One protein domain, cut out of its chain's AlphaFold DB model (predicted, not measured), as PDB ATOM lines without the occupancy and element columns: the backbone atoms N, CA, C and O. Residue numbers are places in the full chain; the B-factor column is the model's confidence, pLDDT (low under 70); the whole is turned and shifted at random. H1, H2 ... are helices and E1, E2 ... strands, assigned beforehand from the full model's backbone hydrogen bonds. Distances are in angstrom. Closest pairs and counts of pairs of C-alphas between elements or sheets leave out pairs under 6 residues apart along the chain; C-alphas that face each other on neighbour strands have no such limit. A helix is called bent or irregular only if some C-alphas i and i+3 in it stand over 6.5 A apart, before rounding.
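Overview. This is residues 3 to 187 of the 197 residues of the protein "MBL fold metallo-hydrolase" of Chryseobacterium nematophagum (UniProt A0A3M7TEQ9). A twisted sheet of five strands, E1, E2, E3, E6 and E7, has H2 packed over one face at its E1 E2 E3 part, while H3 and H4 form the crossover from E6 to E7. A small hairpin, E4 and E5, lies at one end of the domain, a second hairpin, E8 and E9, lies on the side of the sheet away from H2, and at the end opposite to E4 and E5 the long helix H7 touches the short helix H5 with its residues 173 to 177 alone. The printed part has 185 residues, with seven named helices and nine named strands in the order E1 E2 E3 H1 E4 E5 H2 E6 H3 H4 E7 H5 H6 E8 E9 H7. The large sheet is mixed, in the order E1 E2 E3 E6 E7, and the class is mixed, helices and strands. The whole is compact, with a radius of gyration of the C-alphas of 17.0 A and spans of 47 by 46 by 29 A.

Along the chain. E1 is residues 3 to 5, beginning at C-alpha 3 at (24.981, 45.040, 15.223). E2, residues 14 to 20, is 18.6 A long, and E3, residues 23 to 29, is 19.4 A long. H1 is residues 34 to 37, E4 residues 38 to 40 and E5 residues 46 to 48. H2, residues 50 to 58, is 12.2 A long. E6 is residues 65 to 68, with C-alpha 65 at (30.683, 32.380, 12.165). H3, residues 73 to 85, is 17.0 A long and irregular: C-alphas 75 and 78 are 7.2 A apart, against about 5 A in a regular helix. H4 is residues 89 to 92, E7 residues 96 to 98 and H5 residues 101 to 107. H6, residues 130 to 141, is 16.0 A long. E8 is residues 155 to 158 and E9 residues 161 to 164. H7, residues 170 to 185, is 23.1 A long and ends at C-alpha 185 at (51.562, 25.232, 41.665).

Arrangement. E1, E2 and E3 form a meander, each strand the antiparallel neighbour of the one before; N 4 and O 15 are 2.8 A apart, as are N 16 and O 27. E3 and E6 are parallel, with N 67 and O 28 at 2.8 A. E6, H3, H4 and E7 form a strand-helix-strand unit, two parallel neighbour strands with helices between, and its crossover is right-handed; N 97 and O 66 are 2.8 A apart. H2 is on the sheet at a height of 10.2 A, and on the local plane it stands at 2 degrees to E2, along the strands. H3 is the hub: it touches H1, where the C-alphas of Ser 34 and Gly 78 are 4.2 A apart. With residue 80 alone it only just touches H6, with 3 pairs of C-alphas within 8 A, the closest those of Leu 80 and Gln 131 at 6.7 A. H3 and H4 only just touch, only at the corner, with Phe 83 and Ala 89 the closest C-alphas at 5.9 A. H6 only grazes the sheet, with residues 136 to 140. The hairpin E4 and E5 has N 47 and O 39 at 2.8 A, and the hairpin E8 and E9 has N 156 and O 163 at 2.9 A. H7, with residues 173 to 177 alone, touches H5 at a steep tilt of 46 degrees, opposite ways; the C-alphas of Ile 104 and Leu 173 are closest, 6.8 A apart. H7 is apart from H3 and from H6. Every O i to N i+4 pair is within hydrogen-bond range in H2, H5 and H6, against 7 of 9 in H3 and 11 of 12 in H7; H1 and H4 are too short for such a pair.

Size, cuts and confidence. The two C-alphas farthest apart are those of Gly 22 and Leu 187, at 54.5 A. The printed part has no cut. The links from H5 to H6, 22 residues, and from H6 to E8, 13 residues, are long. The mean pLDDT of the printed part is 81.0, and 37 residues are under 70: 8 to 10, 60, 111 to 133 and 178 to 187.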
ATOM      1  N   ILE A   3      24.276  45.500  14.023       95.69
ATOM      2  CA  ILE A   3      24.981  45.040  15.223       95.69
ATOM      3  C   ILE A   3      23.980  45.085  16.374       95.69
ATOM      4  O   ILE A   3      23.240  46.059  16.512       95.69
ATOM      5  N   GLN A   4      23.921  44.024  17.169       95.06
ATOM      6  CA  GLN A   4      23.039  43.913  18.318       95.06
ATOM      7  C   GLN A   4      23.786  43.274  19.485       95.06
ATOM      8  O   GLN A   4      24.237  42.137  19.392       95.06
ATOM      9  N   PHE A   5      23.848  43.992  20.599       94.50
ATOM     10  CA  PHE A   5      24.312  43.461  21.874       94.50
ATOM     11  C   PHE A   5      23.171  42.660  22.511       94.50
ATOM     12  O   PHE A   5      22.040  43.145  22.598       94.50
ATOM     13  N   LEU A   6      23.433  41.420  22.913       91.38
ATOM     14  CA  LEU A   6      22.442  40.500  23.482       91.38
ATOM     15  C   LEU A   6      22.406  40.589  25.015       91.38
ATOM     16  O   LEU A   6      22.246  39.577  25.687       91.38
ATOM     17  N   GLN A   7      22.553  41.803  25.544       75.56
ATOM     18  CA  GLN A   7      22.957  42.026  26.927       75.56
ATOM     19  C   GLN A   7      21.884  41.641  27.973       75.56
ATOM     20  O   GLN A   7      20.708  42.000  27.867       75.56
ATOM     21  N   SER A   8      22.326  40.972  29.032       63.78
ATOM     22  CA  SER A   8      21.727  40.772  30.345       63.78
ATOM     23  C   SER A   8      22.755  41.125  31.438       63.78
ATOM     24  O   SER A   8      23.631  40.341  31.784       63.78
ATOM     25  N   PHE A   9      22.617  42.319  32.025       63.91
ATOM     26  CA  PHE A   9      23.493  42.853  33.083       63.91
ATOM     27  C   PHE A   9      24.994  42.934  32.712       63.91
ATOM     28  O   PHE A   9      25.438  44.008  32.314       63.91
ATOM     29  N   ASN A  10      25.747  41.835  32.846       64.38
ATOM     30  CA  ASN A  10      27.219  41.761  32.801       64.38
ATOM     31  C   ASN A  10      27.725  40.710  31.791       64.38
ATOM     32  O   ASN A  10      28.631  39.949  32.107       64.38
ATOM     33  N   ASP A  11      27.078  40.565  30.643       75.75
ATOM     34  CA  ASP A  11      27.438  39.572  29.633       75.75
ATOM     35  C   ASP A  11      28.014  40.207  28.367       75.75
ATOM     36  O   ASP A  11      27.576  41.263  27.907       75.75
ATOM     37  N   ASP A  12      28.938  39.480  27.753       85.81
ATOM     38  CA  ASP A  12      29.480  39.821  26.450       85.81
ATOM     39  C   ASP A  12      28.881  38.856  25.428       85.81
ATOM     40  O   ASP A  12      29.157  37.657  25.403       85.81
ATOM     41  N   SER A  13      27.965  39.372  24.611       95.25
ATOM     42  CA  SER A  13      27.422  38.646  23.466       95.25
ATOM     43  C   SER A  13      26.922  39.624  22.416       95.25
ATOM     44  O   SER A  13      26.057  40.466  22.675       95.25
ATOM     45  N   ILE A  14      27.482  39.532  21.215       96.31
ATOM     46  CA  ILE A  14      27.250  40.480  20.131       96.31
ATOM     47  C   ILE A  14      26.897  39.704  18.876       96.31
ATOM     48  O   ILE A  14      27.687  38.922  18.352       96.31
ATOM     49  N   TRP A  15      25.716  39.973  18.342       97.12
ATOM     50  CA  TRP A  15      25.315  39.490  17.036       97.12
ATOM     51  C   TRP A  15      25.531  40.563  15.975       97.12
ATOM     52  O   TRP A  15      25.091  41.705  16.114       97.12
ATOM     53  N   ILE A  16      26.173  40.174  14.880       96.44
ATOM     54  CA  ILE A  16      26.390  41.001  13.702       96.44
ATOM     55  C   ILE A  16      25.725  40.316  12.511       96.44
ATOM     56  O   ILE A  16      25.910  39.124  12.269       96.44
ATOM     57  N   SER A  17      24.959  41.083  11.743       95.81
ATOM     58  CA  SER A  17      24.365  40.637  10.487       95.81
ATOM     59  C   SER A  17      24.726  41.598   9.369       95.81
ATOM     60  O   SER A  17      24.549  42.816   9.481       95.81
ATOM     61  N   LEU A  18      25.263  41.077   8.278       94.81
ATOM     62  CA  LEU A  18      25.695  41.883   7.144       94.81
ATOM     63  C   LEU A  18      25.511  41.112   5.839       94.81
ATOM     64  O   LEU A  18      25.303  39.906   5.865       94.81
ATOM     65  N   ILE A  19      25.553  41.813   4.708       92.38
ATOM     66  CA  ILE A  19      25.403  41.197   3.388       92.38
ATOM     67  C   ILE A  19      26.795  41.037   2.779       92.38
ATOM     68  O   ILE A  19      27.511  42.025   2.644       92.38
ATOM     69  N   ASP A  20      27.143  39.813   2.395       90.38
ATOM     70  CA  ASP A  20      28.305  39.478   1.569       90.38
ATOM     71  C   ASP A  20      27.804  38.756   0.312       90.38
ATOM     72  O   ASP A  20      27.041  37.793   0.405       90.38
ATOM     73  N   ASN A  21      28.184  39.258  -0.865       88.94
ATOM     74  CA  ASN A  21      27.773  38.725  -2.171       88.94
ATOM     75  C   ASN A  21      26.257  38.474  -2.310       88.94
ATOM     76  O   ASN A  21      25.830  37.477  -2.884       88.94
ATOM     77  N   GLY A  22      25.430  39.366  -1.757       89.06
ATOM     78  CA  GLY A  22      23.967  39.252  -1.803       89.06
ATOM     79  C   GLY A  22      23.354  38.292  -0.775       89.06
ATOM     80  O   GLY A  22      22.131  38.234  -0.658       89.06
ATOM     81  N   PHE A  23      24.166  37.594   0.024       89.81
ATOM     82  CA  PHE A  23      23.706  36.699   1.084       89.81
ATOM     83  C   PHE A  23      23.929  37.312   2.467       89.81
ATOM     84  O   PHE A  23      24.970  37.901   2.749       89.81
ATOM     85  N   ASN A  24      22.956  37.139   3.363       91.75
ATOM     86  CA  ASN A  24      23.141  37.516   4.762       91.75
ATOM     87  C   ASN A  24      24.151  36.577   5.430       91.75
ATOM     88  O   ASN A  24      23.976  35.360   5.390       91.75
ATOM     89  N   LYS A  25      25.144  37.165   6.092       95.00
ATOM     90  CA  LYS A  25      26.089  36.512   6.992       95.00
ATOM     91  C   LYS A  25      25.732  36.864   8.424       95.00
ATOM     92  O   LYS A  25      25.555  38.042   8.742       95.00
ATOM     93  N   ASN A  26      25.629  35.855   9.279       96.94
ATOM     94  CA  ASN A  26      25.364  36.020  10.705       96.94
ATOM     95  C   ASN A  26      26.601  35.615  11.500       96.94
ATOM     96  O   ASN A  26      27.005  34.454  11.473       96.94
ATOM     97  N   ILE A  27      27.173  36.581  12.208       97.06
ATOM     98  CA  ILE A  27      28.331  36.393  13.075       97.06
ATOM     99  C   ILE A  27      27.862  36.569  14.516       97.06
ATOM    100  O   ILE A  27      27.166  37.538  14.824       97.06
ATOM    101  N   LEU A  28      28.229  35.647  15.396       97.25
ATOM    102  CA  LEU A  28      27.981  35.757  16.829       97.25
ATOM    103  C   LEU A  28      29.314  35.759  17.570       97.25
ATOM    104  O   LEU A  28      30.074  34.801  17.478       97.25
ATOM    105  N   ILE A  29      29.593  36.841  18.283       96.31
ATOM    106  CA  ILE A  29      30.775  36.996  19.127       96.31
ATOM    107  C   ILE A  29      30.319  36.790  20.563       96.31
ATOM    108  O   ILE A  29      29.505  37.570  21.050       96.31
ATOM    109  N   ASP A  30      30.842  35.748  21.197       94.81
ATOM    110  CA  ASP A  30      30.511  35.293  22.543       94.81
ATOM    111  C   ASP A  30      29.021  34.954  22.763       94.81
ATOM    112  O   ASP A  30      28.100  35.368  22.050       94.81
ATOM    113  N   GLY A  31      28.776  34.095  23.745       93.44
ATOM    114  CA  GLY A  31      27.456  33.584  24.107       93.44
ATOM    115  C   GLY A  31      26.851  34.263  25.330       93.44
ATOM    116  O   GLY A  31      25.693  33.989  25.653       93.44
ATOM    117  N   GLY A  32      27.605  35.122  26.010       93.19
ATOM    118  CA  GLY A  32      27.194  35.724  27.262       93.19
ATOM    119  C   GLY A  32      27.201  34.732  28.427       93.19
ATOM    120  O   GLY A  32      27.709  33.609  28.341       93.19
ATOM    121  N   THR A  33      26.539  35.115  29.513       92.50
ATOM    122  CA  THR A  33      26.282  34.234  30.658       92.50
ATOM    123  C   THR A  33      25.251  33.148  30.328       92.50
ATOM    124  O   THR A  33      24.513  33.191  29.341       92.50
ATOM    125  N   SER A  34      25.096  32.162  31.219       91.12
ATOM    126  CA  SER A  34      24.052  31.137  31.066       91.12
ATOM    127  C   SER A  34      22.625  31.729  30.996       91.12
ATOM    128  O   SER A  34      21.724  31.125  30.398       91.12
ATOM    129  N   THR A  35      22.398  32.915  31.575       92.62
ATOM    130  CA  THR A  35      21.104  33.613  31.537       92.62
ATOM    131  C   THR A  35      20.808  34.256  30.190       92.62
ATOM    132  O   THR A  35      19.634  34.324  29.815       92.62
ATOM    133  N   THR A  36      21.839  34.594  29.411       94.56
ATOM    134  CA  THR A  36      21.715  35.079  28.029       94.56
ATOM    135  C   THR A  36      20.985  34.055  27.154       94.56
ATOM    136  O   THR A  36      20.179  34.430  26.302       94.56
ATOM    137  N   TYR A  37      21.146  32.748  27.412       94.00
ATOM    138  CA  TYR A  37      20.345  31.701  26.764       94.00
ATOM    139  C   TYR A  37      18.981  31.478  27.435       94.00
ATOM    140  O   TYR A  37      17.945  31.431  26.772       94.00
ATOM    141  N   SER A  38      18.933  31.305  28.755       93.56
ATOM    142  CA  SER A  38      17.657  31.146  29.473       93.56
ATOM    143  C   SER A  38      17.794  31.421  30.957       93.56
ATOM    144  O   SER A  38      18.816  31.105  31.561       93.56
ATOM    145  N   TYR A  39      16.734  31.927  31.569       92.62
ATOM    146  CA  TYR A  39      16.703  32.289  32.981       92.62
ATOM    147  C   TYR A  39      15.349  31.930  33.594       92.62
ATOM    148  O   TYR A  39      14.366  31.720  32.883       92.62
ATOM    149  N   THR A  40      15.301  31.841  34.918       93.75
ATOM    150  CA  THR A  40      14.053  31.653  35.661       93.75
ATOM    151  C   THR A  40      13.584  33.017  36.152       93.75
ATOM    152  O   THR A  40      14.351  33.733  36.789       93.75
ATOM    153  N   ASP A  41      12.350  33.401  35.828       92.00
ATOM    154  CA  ASP A  41      11.791  34.682  36.265       92.00
ATOM    155  C   ASP A  41      11.365  34.667  37.748       92.00
ATOM    156  O   ASP A  41      11.362  33.630  38.417       92.00
ATOM    157  N   LYS A  42      10.951  35.831  38.263       93.00
ATOM    158  CA  LYS A  42      10.456  35.995  39.643       93.00
ATOM    159  C   LYS A  42       9.276  35.082  40.008       93.00
ATOM    160  O   LYS A  42       9.048  34.822  41.183       93.00
ATOM    161  N   ASN A  43       8.547  34.574  39.014       94.56
ATOM    162  CA  ASN A  43       7.419  33.660  39.187       94.56
ATOM    163  C   ASN A  43       7.841  32.185  39.053       94.56
ATOM    164  O   ASN A  43       6.986  31.321  38.856       94.56
ATOM    165  N   LYS A  44       9.147  31.890  39.123       92.69
ATOM    166  CA  LYS A  44       9.734  30.554  38.957       92.69
ATOM    167  C   LYS A  44       9.463  29.919  37.584       92.69
ATOM    168  O   LYS A  44       9.526  28.698  37.449       92.69
ATOM    169  N   LYS A  45       9.186  30.717  36.544       94.75
ATOM    170  CA  LYS A  45       8.970  30.215  35.177       94.75
ATOM    171  C   LYS A  45      10.246  30.328  34.353       94.75
ATOM    172  O   LYS A  45      10.892  31.372  34.339       94.75
ATOM    173  N   LEU A  46      10.574  29.269  33.613       93.56
ATOM    174  CA  LEU A  46      11.690  29.278  32.668       93.56
ATOM    175  C   LEU A  46      11.363  30.176  31.466       93.56
ATOM    176  O   LEU A  46      10.323  30.020  30.819       93.56
ATOM    177  N   LYS A  47      12.269  31.098  31.147       94.44
ATOM    178  CA  LYS A  47      12.183  32.039  30.027       94.44
ATOM    179  C   LYS A  47      13.411  31.914  29.129       94.44
ATOM    180  O   LYS A  47      14.494  31.542  29.578       94.44
ATOM    181  N   GLY A  48      13.226  32.198  27.842       93.62
ATOM    182  CA  GLY A  48      14.340  32.347  26.907       93.62
ATOM    183  C   GLY A  48      14.993  33.712  27.083       93.62
ATOM    184  O   GLY A  48      14.285  34.713  27.156       93.62
ATOM    185  N   GLY A  49      16.320  33.731  27.161       94.12
ATOM    186  CA  GLY A  49      17.117  34.951  27.114       94.12
ATOM    187  C   GLY A  49      17.354  35.420  25.676       94.12
ATOM    188  O   GLY A  49      16.870  34.807  24.716       94.12
ATOM    189  N   ALA A  50      18.107  36.509  25.528       94.94
ATOM    190  CA  ALA A  50      18.363  37.163  24.247       94.94
ATOM    191  C   ALA A  50      19.010  36.232  23.206       94.94
ATOM    192  O   ALA A  50      18.565  36.216  22.059       94.94
ATOM    193  N   LEU A  51      19.970  35.388  23.604       94.75
ATOM    194  CA  LEU A  51      20.607  34.415  22.710       94.75
ATOM    195  C   LEU A  51      19.598  33.384  22.196       94.75
ATOM    196  O   LEU A  51      19.537  33.116  20.999       94.75
ATOM    197  N   LYS A  52      18.736  32.841  23.064       94.19
ATOM    198  CA  LYS A  52      17.710  31.876  22.634       94.19
ATOM    199  C   LYS A  52      16.680  32.507  21.700       94.19
ATOM    200  O   LYS A  52      16.226  31.858  20.759       94.19
ATOM    201  N   LEU A  53      16.305  33.762  21.953       94.19
ATOM    202  CA  LEU A  53      15.421  34.515  21.067       94.19
ATOM    203  C   LEU A  53      16.083  34.783  19.713       94.19
ATOM    204  O   LEU A  53      15.418  34.622  18.692       94.19
ATOM    205  N   LEU A  54      17.376  35.116  19.695       94.75
ATOM    206  CA  LEU A  54      18.153  35.266  18.468       94.75
ATOM    207  C   LEU A  54      18.200  33.958  17.672       94.75
ATOM    208  O   LEU A  54      17.848  33.964  16.499       94.75
ATOM    209  N   ILE A  55      18.564  32.838  18.300       93.12
ATOM    210  CA  ILE A  55      18.614  31.522  17.641       93.12
ATOM    211  C   ILE A  55      17.250  31.191  17.020       93.12
ATOM    212  O   ILE A  55      17.155  30.833  15.848       93.12
ATOM    213  N   LYS A  56      16.159  31.414  17.766       92.25
ATOM    214  CA  LYS A  56      14.797  31.221  17.250       92.25
ATOM    215  C   LYS A  56      14.467  32.163  16.086       92.25
ATOM    216  O   LYS A  56      13.770  31.758  15.159       92.25
ATOM    217  N   PHE A  57      14.921  33.415  16.143       91.81
ATOM    218  CA  PHE A  57      14.730  34.401  15.079       91.81
ATOM    219  C   PHE A  57      15.477  34.011  13.800       91.81
ATOM    220  O   PHE A  57      14.938  34.177  12.704       91.81
ATOM    221  N   LEU A  58      16.684  33.461  13.936       89.25
ATOM    222  CA  LEU A  58      17.478  32.987  12.809       89.25
ATOM    223  C   LEU A  58      16.837  31.760  12.129       89.25
ATOM    224  O   LEU A  58      16.983  31.621  10.919       89.25
ATOM    225  N   LYS A  59      16.002  30.968  12.826       77.94
ATOM    226  CA  LYS A  59      15.317  29.776  12.273       77.94
ATOM    227  C   LYS A  59      16.325  28.841  11.574       77.94
ATOM    228  O   LYS A  59      17.331  28.490  12.169       77.94
ATOM    229  N   GLU A  60      16.068  28.463  10.317       69.06
ATOM    230  CA  GLU A  60      16.945  27.651   9.454       69.06
ATOM    231  C   GLU A  60      18.180  28.415   8.939       69.06
ATOM    232  O   GLU A  60      18.985  27.863   8.190       69.06
ATOM    233  N   LYS A  61      18.348  29.697   9.293       80.00
ATOM    234  CA  LYS A  61      19.569  30.435   8.966       80.00
ATOM    235  C   LYS A  61      20.661  30.037   9.943       80.00
ATOM    236  O   LYS A  61      20.485  30.114  11.156       80.00
ATOM    237  N   ASN A  62      21.809  29.690   9.388       89.44
ATOM    238  CA  ASN A  62      22.970  29.328  10.179       89.44
ATOM    239  C   ASN A  62      23.657  30.578  10.745       89.44
ATOM    240  O   ASN A  62      23.663  31.647  10.126       89.44
ATOM    241  N   LEU A  63      24.271  30.412  11.913       95.44
ATOM    242  CA  LEU A  63      25.394  31.232  12.335       95.44
ATOM    243  C   LEU A  63      26.572  30.850  11.441       95.44
ATOM    244  O   LEU A  63      27.118  29.749  11.521       95.44
ATOM    245  N   ASP A  64      26.910  31.747  10.525       96.62
ATOM    246  CA  ASP A  64      27.989  31.523   9.576       96.62
ATOM    247  C   ASP A  64      29.349  31.535  10.277       96.62
ATOM    248  O   ASP A  64      30.237  30.790   9.879       96.62
ATOM    249  N   LEU A  65      29.489  32.339  11.333       96.62
ATOM    250  CA  LEU A  65      30.683  32.380  12.165       96.62
ATOM    251  C   LEU A  65      30.309  32.594  13.631       96.62
ATOM    252  O   LEU A  65      29.559  33.509  13.969       96.62
ATOM    253  N   VAL A  66      30.873  31.774  14.507       97.00
ATOM    254  CA  VAL A  66      30.867  31.986  15.953       97.00
ATOM    255  C   VAL A  66      32.289  32.287  16.400       97.00
ATOM    256  O   VAL A  66      33.211  31.537  16.101       97.00
ATOM    257  N   ILE A  67      32.487  33.378  17.125       96.00
ATOM    258  CA  ILE A  67      33.781  33.756  17.691       96.00
ATOM    259  C   ILE A  67      33.652  33.657  19.205       96.00
ATOM    260  O   ILE A  67      32.787  34.311  19.776       96.00
ATOM    261  N   LEU A  68      34.492  32.849  19.847       93.06
ATOM    262  CA  LEU A  68      34.620  32.821  21.304       93.06
ATOM    263  C   LEU A  68      35.932  33.507  21.686       93.06
ATOM    264  O   LEU A  68      37.015  32.979  21.417       93.06
ATOM    265  N   THR A  69      35.834  34.691  22.284       89.88
ATOM    266  CA  THR A  69      36.981  35.549  22.610       89.88
ATOM    267  C   THR A  69      37.814  34.949  23.736       89.88
ATOM    268  O   THR A  69      39.041  34.868  23.645       89.88
ATOM    269  N   HIS A  70      37.139  34.460  24.772       83.81
ATOM    270  CA  HIS A  70      37.695  33.655  25.840       83.81
ATOM    271  C   HIS A  70      36.597  32.865  26.545       83.81
ATOM    272  O   HIS A  70      35.422  32.922  26.205       83.81
ATOM    273  N   ILE A  71      36.997  32.079  27.535       84.69
ATOM    274  CA  ILE A  71      36.112  31.095  28.141       84.69
ATOM    275  C   ILE A  71      35.409  31.587  29.401       84.69
ATOM    276  O   ILE A  71      34.586  30.837  29.889       84.69
ATOM    277  N   ASP A  72      35.715  32.746  29.982       84.06
ATOM    278  CA  ASP A  72      35.060  33.188  31.230       84.06
ATOM    279  C   ASP A  72      33.517  33.105  31.150       84.06
ATOM    280  O   ASP A  72      32.926  33.111  30.066       84.06
ATOM    281  N   ASP A  73      32.869  32.851  32.293       83.62
ATOM    282  CA  ASP A  73      31.460  32.412  32.342       83.62
ATOM    283  C   ASP A  73      30.488  33.410  31.692       83.62
ATOM    284  O   ASP A  73      29.455  33.001  31.161       83.62
ATOM    285  N   ASP A  74      30.830  34.692  31.712       87.81
ATOM    286  CA  ASP A  74      30.144  35.818  31.082       87.81
ATOM    287  C   ASP A  74      30.311  35.907  29.561       87.81
ATOM    288  O   ASP A  74      29.624  36.709  28.935       87.81
ATOM    289  N   HIS A  75      31.115  35.024  28.962       90.56
ATOM    290  CA  HIS A  75      31.300  34.893  27.516       90.56
ATOM    291  C   HIS A  75      30.865  33.517  27.002       90.56
ATOM    292  O   HIS A  75      30.180  33.426  25.986       90.56
ATOM    293  N   ILE A  76      31.234  32.415  27.671       90.88
ATOM    294  CA  ILE A  76      30.920  31.054  27.186       90.88
ATOM    295  C   ILE A  76      29.594  30.501  27.729       90.88
ATOM    296  O   ILE A  76      29.029  29.561  27.162       90.88
ATOM    297  N   GLY A  77      29.096  31.025  28.850       89.62
ATOM    298  CA  GLY A  77      28.019  30.401  29.619       89.62
ATOM    299  C   GLY A  77      26.739  30.168  28.811       89.62
ATOM    300  O   GLY A  77      26.082  29.132  28.966       89.62
ATOM    301  N   GLY A  78      26.390  31.090  27.913       92.12
ATOM    302  CA  GLY A  78      25.235  30.951  27.030       92.12
ATOM    303  C   GLY A  78      25.398  29.828  26.006       92.12
ATOM    304  O   GLY A  78      24.449  29.075  25.784       92.12
ATOM    305  N   PHE A  79      26.601  29.647  25.453       92.00
ATOM    306  CA  PHE A  79      26.918  28.546  24.538       92.00
ATOM    307  C   PHE A  79      26.820  27.189  25.225       92.00
ATOM    308  O   PHE A  79      26.139  26.299  24.720       92.00
ATOM    309  N   LEU A  80      27.415  27.046  26.413       91.00
ATOM    310  CA  LEU A  80      27.347  25.796  27.176       91.00
ATOM    311  C   LEU A  80      25.896  25.405  27.471       91.00
ATOM    312  O   LEU A  80      25.490  24.259  27.265       91.00
ATOM    313  N   LYS A  81      25.073  26.374  27.890       91.12
ATOM    314  CA  LYS A  81      23.653  26.125  28.158       91.12
ATOM    315  C   LYS A  81      22.858  25.824  26.891       91.12
ATOM    316  O   LYS A  81      21.926  25.023  26.953       91.12
ATOM    317  N   TRP A  82      23.194  26.460  25.770       91.88
ATOM    318  CA  TRP A  82      22.565  26.192  24.482       91.88
ATOM    319  C   TRP A  82      22.851  24.762  24.020       91.88
ATOM    320  O   TRP A  82      21.904  23.985  23.895       91.88
ATOM    321  N   PHE A  83      24.122  24.379  23.884       89.44
ATOM    322  CA  PHE A  83      24.519  23.037  23.438       89.44
ATOM    323  C   PHE A  83      24.063  21.935  24.400       89.44
ATOM    324  O   PHE A  83      23.647  20.862  23.973       89.44
ATOM    325  N   GLY A  84      24.043  22.210  25.708       87.69
ATOM    326  CA  GLY A  84      23.519  21.273  26.701       87.69
ATOM    327  C   GLY A  84      21.999  21.054  26.628       87.69
ATOM    328  O   GLY A  84      21.488  20.086  27.193       87.69
ATOM    329  N   LYS A  85      21.248  21.946  25.967       88.56
ATOM    330  CA  LYS A  85      19.782  21.855  25.820       88.56
ATOM    331  C   LYS A  85      19.327  21.500  24.412       88.56
ATOM    332  O   LYS A  85      18.187  21.067  24.259       88.56
ATOM    333  N   ASP A  86      20.183  21.689  23.424       87.19
ATOM    334  CA  ASP A  86      19.893  21.470  22.018       87.19
ATOM    335  C   ASP A  86      21.068  20.725  21.379       87.19
ATOM    336  O   ASP A  86      22.122  21.300  21.117       87.19
ATOM    337  N   LYS A  87      20.880  19.421  21.147       84.12
ATOM    338  CA  LYS A  87      21.913  18.552  20.564       84.12
ATOM    339  C   LYS A  87      22.198  18.880  19.098       84.12
ATOM    340  O   LYS A  87      23.275  18.553  18.603       84.12
ATOM    341  N   GLU A  88      21.245  19.520  18.429       87.88
ATOM    342  CA  GLU A  88      21.300  19.857  17.009       87.88
ATOM    343  C   GLU A  88      21.873  21.259  16.780       87.88
ATOM    344  O   GLU A  88      22.212  21.608  15.654       87.88
ATOM    345  N   ALA A  89      22.054  22.037  17.850       89.38
ATOM    346  CA  ALA A  89      22.589  23.394  17.838       89.38
ATOM    347  C   ALA A  89      23.836  23.567  16.959       89.38
ATOM    348  O   ALA A  89      23.926  24.524  16.192       89.38
ATOM    349  N   ILE A  90      24.786  22.628  17.030       91.69
ATOM    350  CA  ILE A  90      26.032  22.695  16.256       91.69
ATOM    351  C   ILE A  90      25.805  22.620  14.744       91.69
ATOM    352  O   ILE A  90      26.580  23.194  13.990       91.69
ATOM    353  N   LYS A  91      24.713  21.993  14.285       90.75
ATOM    354  CA  LYS A  91      24.361  21.915  12.857       90.75
ATOM    355  C   LYS A  91      24.004  23.282  12.276       90.75
ATOM    356  O   LYS A  91      24.059  23.469  11.065       90.75
ATOM    357  N   HIS A  92      23.663  24.237  13.139       91.25
ATOM    358  CA  HIS A  92      23.378  25.618  12.768       91.25
ATOM    359  C   HIS A  92      24.619  26.516  12.788       91.25
ATOM    360  O   HIS A  92      24.495  27.708  12.518       91.25
ATOM    361  N   ILE A  93      25.802  25.983  13.100       95.19
ATOM    362  CA  ILE A  93      27.061  26.729  13.140       95.19
ATOM    363  C   ILE A  93      27.957  26.220  12.014       95.19
ATOM    364  O   ILE A  93      28.270  25.036  11.959       95.19
ATOM    365  N   LYS A  94      28.375  27.110  11.108       95.75
ATOM    366  CA  LYS A  94      29.266  26.726  10.001       95.75
ATOM    367  C   LYS A  94      30.736  26.744  10.401       95.75
ATOM    368  O   LYS A  94      31.482  25.859  10.002       95.75
ATOM    369  N   GLU A  95      31.143  27.755  11.162       96.88
ATOM    370  CA  GLU A  95      32.536  27.956  11.543       96.88
ATOM    371  C   GLU A  95      32.639  28.537  12.953       96.88
ATOM    372  O   GLU A  95      31.824  29.367  13.361       96.88
ATOM    373  N   VAL A  96      33.657  28.104  13.695       96.38
ATOM    374  CA  VAL A  96      34.013  28.610  15.019       96.38
ATOM    375  C   VAL A  96      35.448  29.119  14.995       96.38
ATOM    376  O   VAL A  96      36.353  28.406  14.561       96.38
ATOM    377  N   TRP A  97      35.679  30.320  15.523       95.50
ATOM    378  CA  TRP A  97      37.005  30.825  15.876       95.50
ATOM    379  C   TRP A  97      37.161  30.834  17.389       95.50
ATOM    380  O   TRP A  97      36.368  31.438  18.110       95.50
ATOM    381  N   PHE A  98      38.197  30.153  17.867       91.44
ATOM    382  CA  PHE A  98      38.479  30.018  19.287       91.44
ATOM    383  C   PHE A  98      39.962  29.709  19.499       91.44
ATOM    384  O   PHE A  98      40.488  28.753  18.932       91.44
ATOM    385  N   ASN A  99      40.622  30.494  20.348       88.31
ATOM    386  CA  ASN A  99      41.986  30.221  20.792       88.31
ATOM    387  C   ASN A  99      41.952  29.335  22.039       88.31
ATOM    388  O   ASN A  99      41.985  29.828  23.169       88.31
ATOM    389  N   SER A 100      41.915  28.017  21.854       83.94
ATOM    390  CA  SER A 100      42.038  27.103  22.988       83.94
ATOM    391  C   SER A 100      43.482  27.020  23.462       83.94
ATOM    392  O   SER A 100      44.423  27.173  22.680       83.94
ATOM    393  N   GLY A 101      43.701  26.694  24.732       78.62
ATOM    394  CA  GLY A 101      45.068  26.559  25.219       78.62
ATOM    395  C   GLY A 101      45.855  25.405  24.580       78.62
ATOM    396  O   GLY A 101      47.079  25.490  24.509       78.62
ATOM    397  N   ARG A 102      45.187  24.384  24.015       78.94
ATOM    398  CA  ARG A 102      45.835  23.370  23.159       78.94
ATOM    399  C   ARG A 102      46.383  24.011  21.884       78.94
ATOM    400  O   ARG A 102      47.545  23.791  21.542       78.94
ATOM    401  N   THR A 103      45.569  24.822  21.207       83.94
ATOM    402  CA  THR A 103      45.986  25.518  19.977       83.94
ATOM    403  C   THR A 103      47.069  26.555  20.253       83.94
ATOM    404  O   THR A 103      48.070  26.584  19.542       83.94
ATOM    405  N   ILE A 104      46.951  27.315  21.348       83.88
ATOM    406  CA  ILE A 104      47.956  28.291  21.785       83.88
ATOM    407  C   ILE A 104      49.295  27.600  22.077       83.88
ATOM    408  O   ILE A 104      50.329  28.069  21.609       83.88
ATOM    409  N   LYS A 105      49.297  26.461  22.786       80.69
ATOM    410  CA  LYS A 105      50.523  25.685  23.045       80.69
ATOM    411  C   LYS A 105      51.224  25.286  21.754       80.69
ATOM    412  O   LYS A 105      52.429  25.486  21.615       80.69
ATOM    413  N   LYS A 106      50.455  24.723  20.816       83.69
ATOM    414  CA  LYS A 106      50.961  24.294  19.511       83.69
ATOM    415  C   LYS A 106      51.526  25.482  18.735       83.69
ATOM    416  O   LYS A 106      52.613  25.377  18.191       83.69
ATOM    417  N   TYR A 107      50.821  26.609  18.729       85.81
ATOM    418  CA  TYR A 107      51.252  27.832  18.057       85.81
ATOM    419  C   TYR A 107      52.557  28.407  18.628       85.81
ATOM    420  O   TYR A 107      53.401  28.883  17.874       85.81
ATOM    421  N   LEU A 108      52.754  28.337  19.946       83.81
ATOM    422  CA  LEU A 108      53.960  28.840  20.609       83.81
ATOM    423  C   LEU A 108      55.146  27.859  20.581       83.81
ATOM    424  O   LEU A 108      56.216  28.217  21.067       83.81
ATOM    425  N   ASN A 109      54.981  26.650  20.024       81.69
ATOM    426  CA  ASN A 109      55.966  25.559  20.079       81.69
ATOM    427  C   ASN A 109      56.482  25.278  21.507       81.69
ATOM    428  O   ASN A 109      57.640  24.915  21.710       81.69
ATOM    429  N   ASP A 110      55.626  25.456  22.517       70.62
ATOM    430  CA  ASP A 110      56.023  25.323  23.916       70.62
ATOM    431  C   ASP A 110      55.974  23.849  24.357       70.62
ATOM    432  O   ASP A 110      54.913  23.312  24.681       70.62
ATOM    433  N   ILE A 111      57.139  23.196  24.372       62.69
ATOM    434  CA  ILE A 111      57.308  21.803  24.822       62.69
ATOM    435  C   ILE A 111      57.399  21.655  26.350       62.69
ATOM    436  O   ILE A 111      57.189  20.562  26.867       62.69
ATOM    437  N   ASN A 112      57.697  22.740  27.070       59.28
ATOM    438  CA  ASN A 112      57.991  22.724  28.507       59.28
ATOM    439  C   ASN A 112      56.744  22.988  29.354       59.28
ATOM    440  O   ASN A 112      56.648  22.546  30.500       59.28
ATOM    441  N   SER A 113      55.771  23.710  28.801       58.22
ATOM    442  CA  SER A 113      54.476  23.905  29.434       58.22
ATOM    443  C   SER A 113      53.757  22.564  29.555       58.22
ATOM    444  O   SER A 113      53.390  21.917  28.563       58.22
ATOM    445  N   ASN A 114      53.511  22.136  30.794       51.72
ATOM    446  CA  ASN A 114      52.655  20.986  31.038       51.72
ATOM    447  C   ASN A 114      51.190  21.390  30.818       51.72
ATOM    448  O   ASN A 114      50.431  21.651  31.750       51.72
ATOM    449  N   VAL A 115      50.805  21.478  29.547       52.50
ATOM    450  CA  VAL A 115      49.410  21.509  29.104       52.50
ATOM    451  C   VAL A 115      48.888  20.076  29.156       52.50
ATOM    452  O   VAL A 115      48.471  19.514  28.146       52.50
ATOM    453  N   ASP A 116      48.912  19.464  30.342       45.59
ATOM    454  CA  ASP A 116      47.800  18.587  30.695       45.59
ATOM    455  C   ASP A 116      46.562  19.408  30.372       45.59
ATOM    456  O   ASP A 116      46.479  20.529  30.887       45.59
ATOM    457  N   SER A 117      45.695  18.902  29.484       41.84
ATOM    458  CA  SER A 117      44.375  19.456  29.139       41.84
ATOM    459  C   SER A 117      43.992  20.543  30.135       41.84
ATOM    460  O   SER A 117      43.709  20.165  31.271       41.84
ATOM    461  N   LEU A 118      44.149  21.835  29.795       44.19
ATOM    462  CA  LEU A 118      44.014  22.928  30.765       44.19
ATOM    463  C   LEU A 118      42.727  22.708  31.554       44.19
ATOM    464  O   LEU A 118      41.631  22.975  31.068       44.19
ATOM    465  N   LYS A 119      42.861  22.152  32.760       41.69
ATOM    466  CA  LYS A 119      41.767  22.042  33.703       41.69
ATOM    467  C   LYS A 119      41.669  23.445  34.250       41.69
ATOM    468  O   LYS A 119      42.381  23.811  35.185       41.69
ATOM    469  N   PHE A 120      40.910  24.268  33.537       39.03
ATOM    470  CA  PHE A 120      40.607  25.621  33.954       39.03
ATOM    471  C   PHE A 120      40.029  25.550  35.361       39.03
ATOM    472  O   PHE A 120      39.169  24.723  35.637       39.03
ATOM    473  N   LYS A 121      40.594  26.341  36.269       40.81
ATOM    474  CA  LYS A 121      40.255  26.291  37.683       40.81
ATOM    475  C   LYS A 121      38.916  26.996  37.897       40.81
ATOM    476  O   LYS A 121      38.793  28.175  37.577       40.81
ATOM    477  N   GLU A 122      37.965  26.227  38.421       38.81
ATOM    478  CA  GLU A 122      36.716  26.652  39.050       38.81
ATOM    479  C   GLU A 122      36.912  27.896  39.909       38.81
ATOM    480  O   GLU A 122      37.835  27.939  40.720       38.81
ATOM    481  N   ASN A 123      36.010  28.861  39.747       33.66
ATOM    482  CA  ASN A 123      35.626  29.802  40.795       33.66
ATOM    483  C   ASN A 123      34.208  30.331  40.538       33.66
ATOM    484  O   ASN A 123      33.955  31.525  40.613       33.66
ATOM    485  N   THR A 124      33.270  29.432  40.254       33.81
ATOM    486  CA  THR A 124      31.839  29.701  40.395       33.81
ATOM    487  C   THR A 124      31.167  28.395  40.785       33.81
ATOM    488  O   THR A 124      31.385  27.335  40.195       33.81
ATOM    489  N   THR A 125      30.407  28.443  41.870       37.25
ATOM    490  CA  THR A 125      29.591  27.333  42.339       37.25
ATOM    491  C   THR A 125      28.634  26.921  41.219       37.25
ATOM    492  O   THR A 125      27.755  27.690  40.841       37.25
ATOM    493  N   LEU A 126      28.809  25.676  40.747       36.69
ATOM    494  CA  LEU A 126      28.008  24.913  39.772       36.69
ATOM    495  C   LEU A 126      28.526  24.925  38.306       36.69
ATOM    496  O   LEU A 126      28.093  25.708  37.468       36.69
ATOM    497  N   THR A 127      29.318  23.888  37.976       42.69
ATOM    498  CA  THR A 127      29.479  23.222  36.650       42.69
ATOM    499  C   THR A 127      30.502  23.728  35.603       42.69
ATOM    500  O   THR A 127      30.294  23.507  34.413       42.69
ATOM    501  N   SER A 128      31.653  24.307  35.973       46.00
ATOM    502  CA  SER A 128      32.511  25.032  35.003       46.00
ATOM    503  C   SER A 128      33.764  24.337  34.413       46.00
ATOM    504  O   SER A 128      34.377  24.921  33.518       46.00
ATOM    505  N   ILE A 129      34.142  23.099  34.777       45.53
ATOM    506  CA  ILE A 129      35.346  22.431  34.194       45.53
ATOM    507  C   ILE A 129      35.030  21.381  33.113       45.53
ATOM    508  O   ILE A 129      35.625  21.459  32.032       45.53
ATOM    509  N   PRO A 130      34.111  20.417  33.329       52.72
ATOM    510  CA  PRO A 130      33.848  19.370  32.337       52.72
ATOM    511  C   PRO A 130      33.299  19.937  31.021       52.72
ATOM    512  O   PRO A 130      33.741  19.549  29.944       52.72
ATOM    513  N   GLN A 131      32.438  20.956  31.111       54.12
ATOM    514  CA  GLN A 131      31.707  21.518  29.972       54.12
ATOM    515  C   GLN A 131      32.593  22.263  28.957       54.12
ATOM    516  O   GLN A 131      32.244  22.369  27.786       54.12
ATOM    517  N   ARG A 132      33.757  22.782  29.369       56.28
ATOM    518  CA  ARG A 132      34.661  23.544  28.483       56.28
ATOM    519  C   ARG A 132      35.587  22.633  27.683       56.28
ATOM    520  O   ARG A 132      35.818  22.868  26.500       56.28
ATOM    521  N   VAL A 133      36.076  21.567  28.323       59.53
ATOM    522  CA  VAL A 133      36.747  20.458  27.627       59.53
ATOM    523  C   VAL A 133      35.760  19.777  26.680       59.53
ATOM    524  O   VAL A 133      36.122  19.449  25.553       59.53
ATOM    525  N   GLU A 134      34.500  19.633  27.099       72.31
ATOM    526  CA  GLU A 134      33.418  19.212  26.212       72.31
ATOM    527  C   GLU A 134      33.221  20.194  25.057       72.31
ATOM    528  O   GLU A 134      33.157  19.721  23.936       72.31
ATOM    529  N   PHE A 135      33.216  21.518  25.263       83.56
ATOM    530  CA  PHE A 135      33.078  22.483  24.163       83.56
ATOM    531  C   PHE A 135      34.191  22.344  23.119       83.56
ATOM    532  O   PHE A 135      33.880  22.198  21.939       83.56
ATOM    533  N   GLU A 136      35.467  22.316  23.534       84.69
ATOM    534  CA  GLU A 136      36.599  22.130  22.610       84.69
ATOM    535  C   GLU A 136      36.461  20.818  21.820       84.69
ATOM    536  O   GLU A 136      36.574  20.798  20.593       84.69
ATOM    537  N   ASN A 137      36.182  19.713  22.515       84.38
ATOM    538  CA  ASN A 137      36.007  18.414  21.873       84.38
ATOM    539  C   ASN A 137      34.762  18.384  20.977       84.38
ATOM    540  O   ASN A 137      34.789  17.741  19.934       84.38
ATOM    541  N   TYR A 138      33.695  19.085  21.354       86.56
ATOM    542  CA  TYR A 138      32.428  19.135  20.639       86.56
ATOM    543  C   TYR A 138      32.569  19.880  19.315       86.56
ATOM    544  O   TYR A 138      32.207  19.332  18.275       86.56
ATOM    545  N   ILE A 139      33.158  21.080  19.310       91.12
ATOM    546  CA  ILE A 139      33.373  21.837  18.063       91.12
ATOM    547  C   ILE A 139      34.386  21.143  17.143       91.12
ATOM    548  O   ILE A 139      34.238  21.181  15.922       91.12
ATOM    549  N   ARG A 140      35.377  20.450  17.723       90.81
ATOM    550  CA  ARG A 140      36.360  19.655  16.979       90.81
ATOM    551  C   ARG A 140      35.734  18.410  16.351       90.81
ATOM    552  O   ARG A 140      35.932  18.164  15.166       90.81
ATOM    553  N   TYR A 141      34.966  17.643  17.124       90.75
ATOM    554  CA  TYR A 141      34.285  16.430  16.658       90.75
ATOM    555  C   TYR A 141      33.305  16.731  15.521       90.75
ATOM    556  O   TYR A 141      33.248  15.986  14.548       90.75
ATOM    557  N   ASN A 142      32.583  17.851  15.613       92.38
ATOM    558  CA  ASN A 142      31.645  18.293  14.579       92.38
ATOM    559  C   ASN A 142      32.310  19.039  13.409       92.38
ATOM    560  O   ASN A 142      31.604  19.506  12.524       92.38
ATOM    561  N   GLN A 143      33.644  19.153  13.389       95.31
ATOM    562  CA  GLN A 143      34.417  19.725  12.279       95.31
ATOM    563  C   GLN A 143      34.063  21.181  11.921       95.31
ATOM    564  O   GLN A 143      34.286  21.613  10.793       95.31
ATOM    565  N   VAL A 144      33.559  21.961  12.882       95.38
ATOM    566  CA  VAL A 144      33.246  23.391  12.681       95.38
ATOM    567  C   VAL A 144      34.400  24.314  13.084       95.38
ATOM    568  O   VAL A 144      34.310  25.524  12.923       95.38
ATOM    569  N   TRP A 145      35.488  23.774  13.635       94.50
ATOM    570  CA  TRP A 145      36.636  24.544  14.118       94.50
ATOM    571  C   TRP A 145      37.925  24.097  13.431       94.50
ATOM    572  O   TRP A 145      38.272  22.919  13.445       94.50
ATOM    573  N   ASN A 146      38.653  25.055  12.852       88.81
ATOM    574  CA  ASN A 146      39.895  24.813  12.107       88.81
ATOM    575  C   ASN A 146      41.167  24.833  12.979       88.81
ATOM    576  O   ASN A 146      42.271  24.713  12.449       88.81
ATOM    577  N   GLU A 147      41.026  25.014  14.298       88.38
ATOM    578  CA  GLU A 147      42.128  25.059  15.272       88.38
ATOM    579  C   GLU A 147      43.204  26.133  14.982       88.38
ATOM    580  O   GLU A 147      44.303  26.090  15.548       88.38
ATOM    581  N   LYS A 148      42.911  27.120  14.120       89.81
ATOM    582  CA  LYS A 148      43.822  28.232  13.832       89.81
ATOM    583  C   LYS A 148      43.855  29.191  15.020       89.81
ATOM    584  O   LYS A 148      42.816  29.670  15.466       89.81
ATOM    585  N   VAL A 149      45.063  29.513  15.480       87.75
ATOM    586  CA  VAL A 149      45.267  30.571  16.475       87.75
ATOM    587  C   VAL A 149      45.194  31.932  15.793       87.75
ATOM    588  O   VAL A 149      45.838  32.153  14.768       87.75
ATOM    589  N   VAL A 150      44.406  32.823  16.383       86.69
ATOM    590  CA  VAL A 150      44.142  34.182  15.913       86.69
ATOM    591  C   VAL A 150      44.764  35.177  16.891       86.69
ATOM    592  O   VAL A 150      44.426  35.165  18.073       86.69
ATOM    593  N   VAL A 151      45.687  36.027  16.444       87.81
ATOM    594  CA  VAL A 151      46.467  36.908  17.332       87.81
ATOM    595  C   VAL A 151      46.394  38.374  16.931       87.81
ATOM    596  O   VAL A 151      46.013  38.729  15.821       87.81
ATOM    597  N   GLN A 152      46.774  39.248  17.860       86.94
ATOM    598  CA  GLN A 152      46.904  40.685  17.638       86.94
ATOM    599  C   GLN A 152      47.611  41.008  16.316       86.94
ATOM    600  O   GLN A 152      48.686  40.477  16.042       86.94
ATOM    601  N   LYS A 153      47.049  41.975  15.579       86.00
ATOM    602  CA  LYS A 153      47.465  42.454  14.248       86.00
ATOM    603  C   LYS A 153      47.158  41.506  13.091       86.00
ATOM    604  O   LYS A 153      47.374  41.918  11.952       86.00
ATOM    605  N   ASP A 154      46.614  40.314  13.335       85.94
ATOM    606  CA  ASP A 154      46.078  39.511  12.241       85.94
ATOM    607  C   ASP A 154      44.971  40.293  11.525       85.94
ATOM    608  O   ASP A 154      44.090  40.891  12.153       85.94
ATOM    609  N   VAL A 155      45.027  40.270  10.195       90.94
ATOM    610  CA  VAL A 155      43.936  40.702   9.325       90.94
ATOM    611  C   VAL A 155      43.398  39.454   8.646       90.94
ATOM    612  O   VAL A 155      44.019  38.908   7.733       90.94
ATOM    613  N   LEU A 156      42.266  38.960   9.135       91.38
ATOM    614  CA  LEU A 156      41.630  37.762   8.597       91.38
ATOM    615  C   LEU A 156      40.613  38.166   7.536       91.38
ATOM    616  O   LEU A 156      39.700  38.932   7.825       91.38
ATOM    617  N   ASN A 157      40.760  37.634   6.324       91.25
ATOM    618  CA  ASN A 157      39.718  37.702   5.305       91.25
ATOM    619  C   ASN A 157      38.819  36.470   5.439       91.25
ATOM    620  O   ASN A 157      39.264  35.346   5.203       91.25
ATOM    621  N   TRP A 158      37.566  36.690   5.816       92.62
ATOM    622  CA  TRP A 158      36.538  35.666   5.907       92.62
ATOM    623  C   TRP A 158      35.349  36.090   5.052       92.62
ATOM    624  O   TRP A 158      34.659  37.042   5.395       92.62
ATOM    625  N   ASN A 159      35.100  35.411   3.927       88.25
ATOM    626  CA  ASN A 159      34.000  35.748   3.010       88.25
ATOM    627  C   ASN A 159      33.965  37.249   2.628       88.25
ATOM    628  O   ASN A 159      32.943  37.901   2.794       88.25
ATOM    629  N   ASN A 160      35.096  37.822   2.193       87.94
ATOM    630  CA  ASN A 160      35.264  39.256   1.877       87.94
ATOM    631  C   ASN A 160      35.040  40.223   3.053       87.94
ATOM    632  O   ASN A 160      34.996  41.439   2.862       87.94
ATOM    633  N   ILE A 161      34.924  39.699   4.271       90.38
ATOM    634  CA  ILE A 161      34.822  40.472   5.503       90.38
ATOM    635  C   ILE A 161      36.185  40.428   6.176       90.38
ATOM    636  O   ILE A 161      36.724  39.359   6.465       90.38
ATOM    637  N   PHE A 162      36.741  41.608   6.425       91.81
ATOM    638  CA  PHE A 162      38.045  41.747   7.054       91.81
ATOM    639  C   PHE A 162      37.893  41.932   8.561       91.81
ATOM    640  O   PHE A 162      37.230  42.864   9.018       91.81
ATOM    641  N   PHE A 163      38.543  41.067   9.332       92.25
ATOM    642  CA  PHE A 163      38.649  41.180  10.781       92.25
ATOM    643  C   PHE A 163      40.047  41.650  11.142       92.25
ATOM    644  O   PHE A 163      41.018  40.941  10.885       92.25
ATOM    645  N   GLN A 164      40.143  42.825  11.761       92.62
ATOM    646  CA  GLN A 164      41.371  43.268  12.405       92.62
ATOM    647  C   GLN A 164      41.357  42.826  13.865       92.62
ATOM    648  O   GLN A 164      40.516  43.259  14.654       92.62
ATOM    649  N   ILE A 165      42.305  41.974  14.227       90.62
ATOM    650  CA  ILE A 165      42.392  41.419  15.573       90.62
ATOM    651  C   ILE A 165      43.202  42.361  16.453       90.62
ATOM    652  O   ILE A 165      44.353  42.690  16.150       90.62
ATOM    653  N   LEU A 166      42.595  42.806  17.553       85.94
ATOM    654  CA  LEU A 166      43.213  43.755  18.473       85.94
ATOM    655  C   LEU A 166      44.044  43.015  19.541       85.94
ATOM    656  O   LEU A 166      45.228  42.849  19.295       85.94
ATOM    657  N   PRO A 167      43.544  42.562  20.703       81.69
ATOM    658  CA  PRO A 167      44.233  41.540  21.520       81.69
ATOM    659  C   PRO A 167      43.626  40.128  21.360       81.69
ATOM    660  O   PRO A 167      42.521  40.015  20.837       81.69
ATOM    661  N   PRO A 168      44.282  39.057  21.863       80.50
ATOM    662  CA  PRO A 168      45.564  39.021  22.582       80.50
ATOM    663  C   PRO A 168      46.797  39.005  21.661       80.50
ATOM    664  O   PRO A 168      46.775  38.428  20.578       80.50
ATOM    665  N   GLY A 169      47.897  39.615  22.117       82.38
ATOM    666  CA  GLY A 169      49.224  39.468  21.508       82.38
ATOM    667  C   GLY A 169      49.954  38.213  21.983       82.38
ATOM    668  O   GLY A 169      49.513  37.536  22.917       82.38
ATOM    669  N   LYS A 170      51.084  37.898  21.339       82.88
ATOM    670  CA  LYS A 170      51.897  36.710  21.652       82.88
ATOM    671  C   LYS A 170      52.343  36.676  23.121       82.88
ATOM    672  O   LYS A 170      52.256  35.639  23.764       82.88
ATOM    673  N   ASP A 171      52.734  37.824  23.663       82.25
ATOM    674  CA  ASP A 171      53.098  38.037  25.066       82.25
ATOM    675  C   ASP A 171      51.969  37.646  26.037       82.25
ATOM    676  O   ASP A 171      52.190  36.936  27.022       82.25
ATOM    677  N   LYS A 172      50.730  38.050  25.734       81.00
ATOM    678  CA  LYS A 172      49.550  37.683  26.523       81.00
ATOM    679  C   LYS A 172      49.246  36.193  26.410       81.00
ATOM    680  O   LYS A 172      48.896  35.585  27.416       81.00
ATOM    681  N   LEU A 173      49.409  35.595  25.229       79.88
ATOM    682  CA  LEU A 173      49.240  34.151  25.042       79.88
ATOM    683  C   LEU A 173      50.268  33.337  25.843       79.88
ATOM    684  O   LEU A 173      49.899  32.382  26.525       79.88
ATOM    685  N   GLU A 174      51.538  33.745  25.825       79.44
ATOM    686  CA  GLU A 174      52.596  33.136  26.638       79.44
ATOM    687  C   GLU A 174      52.289  33.260  28.134       79.44
ATOM    688  O   GLU A 174      52.430  32.294  28.889       79.44
ATOM    689  N   LYS A 175      51.812  34.433  28.572       75.06
ATOM    690  CA  LYS A 175      51.382  34.651  29.956       75.06
ATOM    691  C   LYS A 175      50.204  33.752  30.336       75.06
ATOM    692  O   LYS A 175      50.242  33.160  31.408       75.06
ATOM    693  N   LEU A 176      49.204  33.592  29.468       71.75
ATOM    694  CA  LEU A 176      48.054  32.712  29.713       71.75
ATOM    695  C   LEU A 176      48.480  31.251  29.928       71.75
ATOM    696  O   LEU A 176      47.980  30.605  30.851       71.75
ATOM    697  N   LEU A 177      49.442  30.741  29.148       70.75
ATOM    698  CA  LEU A 177      49.997  29.400  29.370       70.75
ATOM    699  C   LEU A 177      50.761  29.304  30.700       70.75
ATOM    700  O   LEU A 177      50.572  28.349  31.456       70.75
ATOM    701  N   ARG A 178      51.597  30.300  31.022       66.19
ATOM    702  CA  ARG A 178      52.414  30.319  32.251       66.19
ATOM    703  C   ARG A 178      51.586  30.504  33.524       66.19
ATOM    704  O   ARG A 178      51.860  29.855  34.533       66.19
ATOM    705  N   ASP A 179      50.566  31.352  33.498       62.56
ATOM    706  CA  ASP A 179      49.689  31.602  34.645       62.56
ATOM    707  C   ASP A 179      48.739  30.421  34.889       62.56
ATOM    708  O   ASP A 179      48.444  30.096  36.044       62.56
ATOM    709  N   GLY A 180      48.347  29.703  33.828       53.47
ATOM    710  CA  GLY A 180      47.697  28.396  33.940       53.47
ATOM    711  C   GLY A 180      48.541  27.385  34.731       53.47
ATOM    712  O   GLY A 180      48.003  26.640  35.549       53.47
ATOM    713  N   ILE A 181      49.871  27.420  34.567       43.44
ATOM    714  CA  ILE A 181      50.832  26.587  35.315       43.44
ATOM    715  C   ILE A 181      51.003  27.083  36.763       43.44
ATOM    716  O   ILE A 181      50.942  26.281  37.698       43.44
ATOM    717  N   LYS A 182      51.156  28.396  36.994       36.97
ATOM    718  CA  LYS A 182      51.320  28.969  38.351       36.97
ATOM    719  C   LYS A 182      50.090  28.774  39.243       36.97
ATOM    720  O   LYS A 182      50.235  28.470  40.426       36.97
ATOM    721  N   ARG A 183      48.873  28.868  38.694       36.75
ATOM    722  CA  ARG A 183      47.632  28.568  39.439       36.75
ATOM    723  C   ARG A 183      47.519  27.093  39.857       36.75
ATOM    724  O   ARG A 183      46.807  26.812  40.824       36.75
ATOM    725  N   LYS A 184      48.224  26.183  39.166       30.86
ATOM    726  CA  LYS A 184      48.377  24.753  39.504       30.86
ATOM    727  C   LYS A 184      49.396  24.552  40.640       30.86
ATOM    728  O   LYS A 184      49.131  23.786  41.556       30.86
ATOM    729  N   LEU A 185      50.511  25.290  40.629       26.75
ATOM    730  CA  LEU A 185      51.562  25.232  41.665       26.75
ATOM    731  C   LEU A 185      51.131  25.822  43.019       26.75
ATOM    732  O   LEU A 185      51.471  25.261  44.057       26.75
ATOM    733  N   ASN A 186      50.302  26.871  43.030       27.09
ATOM    734  CA  ASN A 186      49.780  27.463  44.273       27.09
ATOM    735  C   ASN A 186      48.697  26.617  44.983       27.09
ATOM    736  O   ASN A 186      48.167  27.050  45.999       27.09
ATOM    737  N   LEU A 187      48.339  25.432  44.467       27.61
ATOM    738  CA  LEU A 187      47.445  24.478  45.147       27.61
ATOM    739  C   LEU A 187      48.176  23.386  45.928       27.61
ATOM    740  O   LEU A 187      47.536  22.685  46.702       27.61
TER     741      LEU A 187